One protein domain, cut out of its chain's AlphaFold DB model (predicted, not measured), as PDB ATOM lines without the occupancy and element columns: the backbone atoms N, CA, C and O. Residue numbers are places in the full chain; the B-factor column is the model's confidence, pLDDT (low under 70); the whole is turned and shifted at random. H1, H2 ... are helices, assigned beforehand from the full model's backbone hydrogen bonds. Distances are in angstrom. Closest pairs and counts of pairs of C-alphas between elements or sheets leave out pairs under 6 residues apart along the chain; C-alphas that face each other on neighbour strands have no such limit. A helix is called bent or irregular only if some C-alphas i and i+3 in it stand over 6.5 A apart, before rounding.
ATOM      1  N   THR A  62     -60.913 -71.857  51.676       63.47
ATOM      2  CA  THR A  62     -59.812 -71.232  52.414       63.47
ATOM      3  C   THR A  62     -58.635 -70.830  51.525       63.47
ATOM      4  O   THR A  62     -58.040 -69.781  51.767       63.47
ATOM      5  N   GLU A  63     -58.301 -71.603  50.490       66.75
ATOM      6  CA  GLU A  63     -57.225 -71.268  49.549       66.75
ATOM      7  C   GLU A  63     -57.629 -70.105  48.645       66.75
ATOM      8  O   GLU A  63     -56.875 -69.141  48.527       66.75
ATOM      9  N   VAL A  64     -58.854 -70.128  48.110       67.69
ATOM     10  CA  VAL A  64     -59.389 -69.043  47.266       67.69
ATOM     11  C   VAL A  64     -59.440 -67.722  48.037       67.69
ATOM     12  O   VAL A  64     -59.003 -66.682  47.544       67.69
ATOM     13  N   VAL A  65     -59.913 -67.746  49.288       68.31
ATOM     14  CA  VAL A  65     -59.939 -66.552  50.148       68.31
ATOM     15  C   VAL A  65     -58.526 -66.066  50.482       68.31
ATOM     16  O   VAL A  65     -58.307 -64.857  50.585       68.31
ATOM     17  N   THR A  66     -57.562 -66.971  50.652       72.12
ATOM     18  CA  THR A  66     -56.167 -66.605  50.942       72.12
ATOM     19  C   THR A  66     -55.500 -65.955  49.732       72.12
ATOM     20  O   THR A  66     -54.859 -64.915  49.881       72.12
ATOM     21  N   GLU A  67     -55.712 -66.504  48.536       74.69
ATOM     22  CA  GLU A  67     -55.208 -65.946  47.279       74.69
ATOM     23  C   GLU A  67     -55.813 -64.564  47.005       74.69
ATOM     24  O   GLU A  67     -55.079 -63.606  46.778       74.69
ATOM     25  N   LEU A  68     -57.132 -64.406  47.158       74.81
ATOM     26  CA  LEU A  68     -57.796 -63.105  47.020       74.81
ATOM     27  C   LEU A  68     -57.269 -62.070  48.024       74.81
ATOM     28  O   LEU A  68     -57.066 -60.911  47.663       74.81
ATOM     29  N   ARG A  69     -57.016 -62.468  49.277       74.44
ATOM     30  CA  ARG A  69     -56.399 -61.581  50.279       74.44
ATOM     31  C   ARG A  69     -54.994 -61.164  49.870       74.44
ATOM     32  O   ARG A  69     -54.658 -59.995  50.033       74.44
ATOM     33  N   HIS A  70     -54.200 -62.090  49.344       78.06
ATOM     34  CA  HIS A  70     -52.864 -61.778  48.855       78.06
ATOM     35  C   HIS A  70     -52.921 -60.784  47.692       78.06
ATOM     36  O   HIS A  70     -52.264 -59.750  47.750       78.06
ATOM     37  N   THR A  71     -53.798 -61.018  46.711       79.62
ATOM     38  CA  THR A  71     -54.014 -60.102  45.584       79.62
ATOM     39  C   THR A  71     -54.425 -58.706  46.049       79.62
ATOM     40  O   THR A  71     -53.889 -57.717  45.560       79.62
ATOM     41  N   ILE A  72     -55.328 -58.599  47.030       79.31
ATOM     42  CA  ILE A  72     -55.734 -57.304  47.599       79.31
ATOM     43  C   ILE A  72     -54.545 -56.577  48.241       79.31
ATOM     44  O   ILE A  72     -54.414 -55.364  48.067       79.31
ATOM     45  N   VAL A  73     -53.681 -57.290  48.969       84.81
ATOM     46  CA  VAL A  73     -52.476 -56.703  49.576       84.81
ATOM     47  C   VAL A  73     -51.535 -56.184  48.494       84.81
ATOM     48  O   VAL A  73     -51.166 -55.014  48.541       84.81
ATOM     49  N   THR A  74     -51.237 -56.993  47.477       83.88
ATOM     50  CA  THR A  74     -50.368 -56.594  46.363       83.88
ATOM     51  C   THR A  74     -50.925 -55.380  45.621       83.88
ATOM     52  O   THR A  74     -50.218 -54.394  45.433       83.88
ATOM     53  N   MET A  75     -52.219 -55.377  45.285       83.25
ATOM     54  CA  MET A  75     -52.855 -54.221  44.643       83.25
ATOM     55  C   MET A  75     -52.811 -52.975  45.536       83.25
ATOM     56  O   MET A  75     -52.633 -51.863  45.043       83.25
ATOM     57  N   SER A  76     -52.956 -53.130  46.855       82.44
ATOM     58  CA  SER A  76     -52.830 -52.013  47.795       82.44
ATOM     59  C   SER A  76     -51.409 -51.442  47.825       82.44
ATOM     60  O   SER A  76     -51.247 -50.223  47.929       82.44
ATOM     61  N   GLU A  77     -50.385 -52.290  47.739       86.88
ATOM     62  CA  GLU A  77     -48.982 -51.871  47.657       86.88
ATOM     63  C   GLU A  77     -48.691 -51.147  46.338       86.88
ATOM     64  O   GLU A  77     -48.117 -50.054  46.350       86.88
ATOM     65  N   GLU A  78     -49.167 -51.685  45.213       84.44
ATOM     66  CA  GLU A  78     -49.045 -51.072  43.885       84.44
ATOM     67  C   GLU A  78     -49.732 -49.701  43.816       84.44
ATOM     68  O   GLU A  78     -49.150 -48.728  43.334       84.44
ATOM     69  N   VAL A  79     -50.949 -49.579  44.359       86.31
ATOM     70  CA  VAL A  79     -51.666 -48.296  44.441       86.31
ATOM     71  C   VAL A  79     -50.920 -47.307  45.339       86.31
ATOM     72  O   VAL A  79     -50.854 -46.115  45.026       86.31
ATOM     73  N   GLY A  80     -50.327 -47.776  46.441       85.12
ATOM     74  CA  GLY A  80     -49.475 -46.960  47.306       85.12
ATOM     75  C   GLY A  80     -48.246 -46.417  46.571       85.12
ATOM     76  O   GLY A  80     -47.941 -45.224  46.683       85.12
ATOM     77  N   ALA A  81     -47.583 -47.261  45.778       85.12
ATOM     78  CA  ALA A  81     -46.449 -46.874  44.942       85.12
ATOM     79  C   ALA A  81     -46.859 -45.853  43.868       85.12
ATOM     80  O   ALA A  81     -46.279 -44.770  43.802       85.12
ATOM     81  N   LEU A  82     -47.934 -46.123  43.121       86.00
ATOM     82  CA  LEU A  82     -48.471 -45.203  42.111       86.00
ATOM     83  C   LEU A  82     -48.843 -43.845  42.708       86.00
ATOM     84  O   LEU A  82     -48.543 -42.800  42.131       86.00
ATOM     85  N   ARG A  83     -49.464 -43.831  43.892       84.38
ATOM     86  CA  ARG A  83     -49.798 -42.582  44.585       84.38
ATOM     87  C   ARG A  83     -48.545 -41.787  44.941       84.38
ATOM     88  O   ARG A  83     -48.547 -40.565  44.804       84.38
ATOM     89  N   LYS A  84     -47.481 -42.460  45.385       85.62
ATOM     90  CA  LYS A  84     -46.193 -41.824  45.681       85.62
ATOM     91  C   LYS A  84     -45.568 -41.224  44.420       85.62
ATOM     92  O   LYS A  84     -45.076 -40.099  44.482       85.62
ATOM     93  N   ASP A  85     -45.638 -41.927  43.296       86.75
ATOM     94  CA  ASP A  85     -45.100 -41.457  42.018       86.75
ATOM     95  C   ASP A  85     -45.878 -40.255  41.472       86.75
ATOM     96  O   ASP A  85     -45.267 -39.278  41.040       86.75
ATOM     97  N   ILE A  86     -47.211 -40.269  41.574       84.50
ATOM     98  CA  ILE A  86     -48.060 -39.126  41.203       84.50
ATOM     99  C   ILE A  86     -47.727 -37.909  42.073       84.50
ATOM    100  O   ILE A  86     -47.467 -36.833  41.539       84.50
ATOM    101  N   LEU A  87     -47.661 -38.080  43.399       84.75
ATOM    102  CA  LEU A  87     -47.301 -36.992  44.316       84.75
ATOM    103  C   LEU A  87     -45.910 -36.425  44.014       84.75
ATOM    104  O   LEU A  87     -45.710 -35.214  44.074       84.75
ATOM    105  N   ARG A  88     -44.950 -37.289  43.666       86.06
ATOM    106  CA  ARG A  88     -43.603 -36.866  43.278       86.06
ATOM    107  C   ARG A  88     -43.614 -36.091  41.961       86.06
ATOM    108  O   ARG A  88     -42.958 -35.056  41.872       86.06
ATOM    109  N   ALA A  89     -44.355 -36.561  40.961       84.75
ATOM    110  CA  ALA A  89     -44.486 -35.893  39.670       84.75
ATOM    111  C   ALA A  89     -45.163 -34.519  39.801       84.75
ATOM    112  O   ALA A  89     -44.708 -33.547  39.198       84.75
ATOM    113  N   ASP A  90     -46.205 -34.416  40.626       82.94
ATOM    114  CA  ASP A  90     -46.872 -33.147  40.917       82.94
ATOM    115  C   ASP A  90     -45.941 -32.180  41.655       82.94
ATOM    116  O   ASP A  90     -45.841 -31.011  41.275       82.94
ATOM    117  N   ALA A  91     -45.186 -32.674  42.641       79.25
ATOM    118  CA  ALA A  91     -44.192 -31.879  43.351       79.25
ATOM    119  C   ALA A  91     -43.073 -31.374  42.426       79.25
ATOM    120  O   ALA A  91     -42.707 -30.199  42.489       79.25
ATOM    121  N   MET A  92     -42.565 -32.224  41.528       84.25
ATOM    122  CA  MET A  92     -41.574 -31.830  40.521       84.25
ATOM    123  C   MET A  92     -42.121 -30.750  39.590       84.25
ATOM    124  O   MET A  92     -41.471 -29.725  39.416       84.25
ATOM    125  N   ARG A  93     -43.340 -30.912  39.063       83.81
ATOM    126  CA  ARG A  93     -43.979 -29.898  38.204       83.81
ATOM    127  C   ARG A  93     -44.175 -28.568  38.921       83.81
ATOM    128  O   ARG A  93     -44.012 -27.515  38.306       83.81
ATOM    129  N   ALA A  94     -44.559 -28.596  40.195       78.44
ATOM    130  CA  ALA A  94     -44.682 -27.387  40.996       78.44
ATOM    131  C   ALA A  94     -43.318 -26.699  41.137       78.44
ATOM    132  O   ALA A  94     -43.207 -25.513  40.848       78.44
ATOM    133  N   ILE A  95     -42.265 -27.435  41.489       77.94
ATOM    134  CA  ILE A  95     -40.923 -26.871  41.691       77.94
ATOM    135  C   ILE A  95     -40.299 -26.381  40.380       77.94
ATOM    136  O   ILE A  95     -39.710 -25.305  40.370       77.94
ATOM    137  N   GLU A  96     -40.472 -27.095  39.267       78.06
ATOM    138  CA  GLU A  96     -40.005 -26.669  37.939       78.06
ATOM    139  C   GLU A  96     -40.642 -25.345  37.502       78.06
ATOM    140  O   GLU A  96     -39.944 -24.470  36.989       78.06
ATOM    141  N   LYS A  97     -41.941 -25.148  37.768       75.00
ATOM    142  CA  LYS A  97     -42.620 -23.869  37.497       75.00
ATOM    143  C   LYS A  97     -42.001 -22.701  38.267       75.00
ATOM    144  O   LYS A  97     -41.927 -21.607  37.722       75.00
ATOM    145  N   PHE A  98     -41.531 -22.926  39.494       69.94
ATOM    146  CA  PHE A  98     -40.819 -21.909  40.277       69.94
ATOM    147  C   PHE A  98     -39.341 -21.767  39.864       69.94
ATOM    148  O   PHE A  98     -38.798 -20.665  39.870       69.94
ATOM    149  N   GLY A  99     -38.683 -22.862  39.471       64.12
ATOM    150  CA  GLY A  99     -37.294 -22.879  39.002       64.12
ATOM    151  C   GLY A  99     -37.087 -22.222  37.632       64.12
ATOM    152  O   GLY A  99     -35.977 -21.795  37.322       64.12
ATOM    153  N   ALA A 100     -38.146 -22.074  36.830       63.62
ATOM    154  CA  ALA A 100     -38.103 -21.314  35.580       63.62
ATOM    155  C   ALA A 100     -37.743 -19.830  35.799       63.62
ATOM    156  O   ALA A 100     -37.162 -19.202  34.917       63.62
ATOM    157  N   GLU A 101     -38.040 -19.275  36.979       62.78
ATOM    158  CA  GLU A 101     -37.728 -17.883  37.306       62.78
ATOM    159  C   GLU A 101     -36.281 -17.698  37.797       62.78
ATOM    160  O   GLU A 101     -35.718 -16.620  37.591       62.78
ATOM    161  N   ARG A 102     -35.649 -18.721  38.411       61.81
ATOM    162  CA  ARG A 102     -34.226 -18.726  38.825       61.81
ATOM    163  C   ARG A 102     -33.647 -20.145  38.968       61.81
ATOM    164  O   ARG A 102     -34.312 -21.006  39.540       61.81
ATOM    165  N   PRO A 103     -32.372 -20.372  38.592       63.12
ATOM    166  CA  PRO A 103     -31.737 -21.684  38.699       63.12
ATOM    167  C   PRO A 103     -31.569 -22.113  40.166       63.12
ATOM    168  O   PRO A 103     -30.838 -21.487  40.935       63.12
ATOM    169  N   ILE A 104     -32.243 -23.200  40.541       69.56
ATOM    170  CA  ILE A 104     -32.096 -23.894  41.827       69.56
ATOM    171  C   ILE A 104     -31.164 -25.092  41.609       69.56
ATOM    172  O   ILE A 104     -31.228 -25.757  40.575       69.56
ATOM    173  N   SER A 105     -30.279 -25.380  42.566       75.19
ATOM    174  CA  SER A 105     -29.380 -26.536  42.470       75.19
ATOM    175  C   SER A 105     -30.150 -27.863  42.562       75.19
ATOM    176  O   SER A 105     -31.120 -27.978  43.313       75.19
ATOM    177  N   ALA A 106     -29.699 -28.895  41.840       74.25
ATOM    178  CA  ALA A 106     -30.339 -30.217  41.838       74.25
ATOM    179  C   ALA A 106     -30.558 -30.839  43.243       74.25
ATOM    180  O   ALA A 106     -31.660 -31.330  43.493       74.25
ATOM    181  N   PRO A 107     -29.613 -30.753  44.206       77.81
ATOM    182  CA  PRO A 107     -29.826 -31.277  45.564       77.81
ATOM    183  C   PRO A 107     -30.967 -30.571  46.312       77.81
ATOM    184  O   PRO A 107     -31.674 -31.152  47.136       77.81
ATOM    185  N   MET A 108     -31.161 -29.288  46.017       77.69
ATOM    186  CA  MET A 108     -32.190 -28.466  46.636       77.69
ATOM    187  C   MET A 108     -33.564 -28.720  46.012       77.69
ATOM    188  O   MET A 108     -34.561 -28.699  46.729       77.69
ATOM    189  N   ILE A 109     -33.613 -29.056  44.718       80.31
ATOM    190  CA  ILE A 109     -34.825 -29.549  44.049       80.31
ATOM    191  C   ILE A 109     -35.299 -30.840  44.716       80.31
ATOM    192  O   ILE A 109     -36.455 -30.916  45.118       80.31
ATOM    193  N   GLU A 110     -34.423 -31.827  44.914       81.69
ATOM    194  CA  GLU A 110     -34.811 -33.086  45.570       81.69
ATOM    195  C   GLU A 110     -35.306 -32.874  47.004       81.69
ATOM    196  O   GLU A 110     -36.309 -33.461  47.416       81.69
ATOM    197  N   THR A 111     -34.647 -31.988  47.754       82.31
ATOM    198  CA  THR A 111     -35.055 -31.647  49.123       82.31
ATOM    199  C   THR A 111     -36.439 -30.993  49.145       82.31
ATOM    200  O   THR A 111     -37.279 -31.347  49.973       82.31
ATOM    201  N   LEU A 112     -36.710 -30.078  48.209       81.69
ATOM    202  CA  LEU A 112     -38.011 -29.426  48.074       81.69
ATOM    203  C   LEU A 112     -39.097 -30.391  47.593       81.69
ATOM    204  O   LEU A 112     -40.213 -30.307  48.090       81.69
ATOM    205  N   VAL A 113     -38.790 -31.326  46.686       84.81
ATOM    206  CA  VAL A 113     -39.738 -32.360  46.232       84.81
ATOM    207  C   VAL A 113     -40.153 -33.230  47.416       84.81
ATOM    208  O   VAL A 113     -41.345 -33.409  47.664       84.81
ATOM    209  N   ASN A 114     -39.182 -33.717  48.190       85.56
ATOM    210  CA  ASN A 114     -39.446 -34.530  49.376       85.56
ATOM    211  C   ASN A 114     -40.268 -33.762  50.417       85.56
ATOM    212  O   ASN A 114     -41.218 -34.308  50.979       85.56
ATOM    213  N   LEU A 115     -39.941 -32.486  50.638       85.25
ATOM    214  CA  LEU A 115     -40.704 -31.627  51.535       85.25
ATOM    215  C   LEU A 115     -42.123 -31.386  51.011       85.25
ATOM    216  O   LEU A 115     -43.064 -31.453  51.789       85.25
ATOM    217  N   HIS A 116     -42.303 -31.162  49.709       85.31
ATOM    218  CA  HIS A 116     -43.607 -30.911  49.100       85.31
ATOM    219  C   HIS A 116     -44.526 -32.137  49.180       85.31
ATOM    220  O   HIS A 116     -45.722 -31.984  49.430       85.31
ATOM    221  N   MET A 117     -43.970 -33.343  49.035       83.06
ATOM    222  CA  MET A 117     -44.702 -34.601  49.217       83.06
ATOM    223  C   MET A 117     -45.188 -34.808  50.662       83.06
ATOM    224  O   MET A 117     -46.193 -35.484  50.866       83.06
ATOM    225  N   GLN A 118     -44.488 -34.253  51.660       84.31
ATOM    226  CA  GLN A 118     -44.832 -34.377  53.084       84.31
ATOM    227  C   GLN A 118     -45.698 -33.215  53.591       84.31
ATOM    228  O   GLN A 118     -46.633 -33.420  54.360       84.31
ATOM    229  N   ASN A 119     -45.370 -31.992  53.180       84.19
ATOM    230  CA  ASN A 119     -46.025 -30.756  53.576       84.19
ATOM    231  C   ASN A 119     -45.965 -29.731  52.421       84.19
ATOM    232  O   ASN A 119     -44.990 -28.978  52.296       84.19
ATOM    233  N   PRO A 120     -47.007 -29.680  51.573       81.69
ATOM    234  CA  PRO A 120     -47.017 -28.821  50.396       81.69
ATOM    235  C   PRO A 120     -46.979 -27.330  50.738       81.69
ATOM    236  O   PRO A 120     -46.297 -26.563  50.063       81.69
ATOM    237  N   GLU A 121     -47.651 -26.910  51.810       79.25
ATOM    238  CA  GLU A 121     -47.700 -25.503  52.216       79.25
ATOM    239  C   GLU A 121     -46.329 -24.991  52.656       79.25
ATOM    240  O   GLU A 121     -45.901 -23.913  52.241       79.25
ATOM    241  N   SER A 122     -45.603 -25.789  53.444       79.50
ATOM    242  CA  SER A 122     -44.254 -25.435  53.898       79.50
ATOM    243  C   SER A 122     -43.268 -25.363  52.733       79.50
ATOM    244  O   SER A 122     -42.453 -24.442  52.674       79.50
ATOM    245  N   ALA A 123     -43.368 -26.287  51.771       78.44
ATOM    246  CA  ALA A 123     -42.542 -26.251  50.568       78.44
ATOM    247  C   ALA A 123     -42.779 -24.970  49.751       78.44
ATOM    248  O   ALA A 123     -41.816 -24.294  49.392       78.44
ATOM    249  N   ILE A 124     -44.042 -24.577  49.546       77.50
ATOM    250  CA  ILE A 124     -44.402 -23.342  48.831       77.50
ATOM    251  C   ILE A 124     -43.905 -22.098  49.582       77.50
ATOM    252  O   ILE A 124     -43.361 -21.181  48.965       77.50
ATOM    253  N   GLN A 125     -44.035 -22.059  50.913       79.00
ATOM    254  CA  GLN A 125     -43.536 -20.945  51.725       79.00
ATOM    255  C   GLN A 125     -42.018 -20.787  51.600       79.00
ATOM    256  O   GLN A 125     -41.543 -19.677  51.349       79.00
ATOM    257  N   ILE A 126     -41.260 -21.885  51.699       76.25
ATOM    258  CA  ILE A 126     -39.804 -21.865  51.515       76.25
ATOM    259  C   ILE A 126     -39.464 -21.415  50.096       76.25
ATOM    260  O   ILE A 126     -38.688 -20.476  49.940       76.25
ATOM    261  N   MET A 127     -40.100 -21.995  49.075       71.56
ATOM    262  CA  MET A 127     -39.920 -21.604  47.671       71.56
ATOM    263  C   MET A 127     -40.161 -20.105  47.446       71.56
ATOM    264  O   MET A 127     -39.365 -19.455  46.773       71.56
ATOM    265  N   SER A 128     -41.189 -19.525  48.074       73.12
ATOM    266  CA  SER A 128     -41.485 -18.086  47.997       73.12
ATOM    267  C   SER A 128     -40.498 -17.195  48.771       73.12
ATOM    268  O   SER A 128     -40.381 -15.999  48.490       73.12
ATOM    269  N   ALA A 129     -39.776 -17.753  49.748       69.44
ATOM    270  CA  ALA A 129     -38.803 -17.042  50.576       69.44
ATOM    271  C   ALA A 129     -37.374 -17.079  49.998       69.44
ATOM    272  O   ALA A 129     -36.589 -16.166  50.264       69.44
ATOM    273  N   LEU A 130     -37.045 -18.072  49.164       68.00
ATOM    274  CA  LEU A 130     -35.748 -18.188  48.481       68.00
ATOM    275  C   LEU A 130     -35.313 -16.927  47.702       68.00
ATOM    276  O   LEU A 130     -34.141 -16.550  47.806       68.00
ATOM    277  N   PRO A 131     -36.202 -16.196  46.997       61.59
ATOM    278  CA  PRO A 131     -35.841 -14.940  46.338       61.59
ATOM    279  C   PRO A 131     -35.275 -13.881  47.296       61.59
ATOM    280  O   PRO A 131     -34.397 -13.109  46.911       61.59
ATOM    281  N   LYS A 132     -35.746 -13.862  48.553       57.50
ATOM    282  CA  LYS A 132     -35.347 -12.886  49.582       57.50
ATOM    283  C   LYS A 132     -33.993 -13.220  50.219       57.50
ATOM    284  O   LYS A 132     -33.334 -12.325  50.743       57.50
ATOM    285  N   LEU A 133     -33.564 -14.482  50.165       53.03
ATOM    286  CA  LEU A 133     -32.266 -14.930  50.683       53.03
ATOM    287  C   LEU A 133     -31.108 -14.521  49.766       53.03
ATOM    288  O   LEU A 133     -30.124 -13.971  50.256       53.03
ATOM    289  N   ASN A 134     -31.251 -14.665  48.443       51.75
ATOM    290  CA  ASN A 134     -30.210 -14.237  47.494       51.75
ATOM    291  C   ASN A 134     -29.980 -12.716  47.487       51.75
ATOM    292  O   ASN A 134     -28.888 -12.268  47.162       51.75
ATOM    293  N   GLN A 135     -30.981 -11.913  47.860       51.09
ATOM    294  CA  GLN A 135     -30.811 -10.459  48.002       51.09
ATOM    295  C   GLN A 135     -30.030 -10.063  49.263       51.09
ATOM    296  O   GLN A 135     -29.404  -9.010  49.272       51.09
ATOM    297  N   ARG A 136     -30.042 -10.892  50.317       50.69
ATOM    298  CA  ARG A 136     -29.292 -10.629  51.557       50.69
ATOM    299  C   ARG A 136     -27.824 -11.058  51.482       50.69
ATOM    300  O   ARG A 136     -27.023 -10.553  52.256       50.69
TER     301      ARG A 136
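Overview. This is residues 62 to 136 of the 165 residues of an uncharacterized protein of Gluconobacter thailandicus NBRC 3255 (UniProt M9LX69). One long helix, H1, makes most of the length; its first part, residues 62 to 83, sticks out as a bare arm, and a small helical hairpin, H2 and H3, sits by its later part. H2 folds back and packs slantwise on residues 87 to 95 of H1, and H3 then turns to run roughly the same way as H1. The printed part has 75 residues with three named helices, in the order H1, H2, H3, and no named strand; its class is all helix. The whole is extended, with a radius of gyration of the C-alphas of 18.7 A and spans of 68 by 18 by 17 A.

Along the chain. Find C-alpha 62 at (-59.812, -71.232, 52.414); from there H1, residues 62 to 99, runs 55.0 A to C-alpha 99 at (-37.294, -22.879, 39.002). Look next at residues 106 to 118, which are H2, 18.8 A from first to last C-alpha. H3 takes residues 120 to 136 and runs 25.4 A to C-alpha 136 at (-29.292, -10.629, 51.557). Near residue 129 you will find a kink of 31 degrees in H3, and H3 is only just irregular, with C-alphas 128 and 131 6.7 A apart.

Arrangement. Start on H1 at residues 87 to 95, the part of it that touches H2. The closest C-alphas of the two are those of Ala 91 and Val 113, 5.3 A apart. H1 and H2 run opposite ways at a steep tilt of 53 degrees. Move on to residues 112 to 116 of H2, which touch residues 122 to 124 of H3; the closest C-alphas, those of His 116 and Ala 123, are 5.0 A apart. H2 and H3 form a helical hairpin and run opposite ways at a shallow tilt of 34.5 degrees, only just short of steep. H3 and H1 are close but not clearly touching: their closest C-alphas, those of Phe 98 and Met 127, are 7.5 A apart. These two run the same way at a shallow tilt of 25 degrees. In H1 and H2 every O i to N i+4 pair is within hydrogen-bond range; in H3, 8 of 13 are.

Size, cuts and confidence. The C-alphas of Thr 62 and Arg 136, the two farthest apart, are 67.9 A from each other. Set aside residues 62 to 83, which stand free, and the other 53 residues span 36 by 18 by 17 A. The link from H1 to H2 is short, with 6 residues, and the link from H2 to H3 is tight, with 1 residue; the printed part has no cut. Mean pLDDT of the printed part is 76.3, and residues 62 to 65, 98 to 104 and 129 to 136 of the model are under 70.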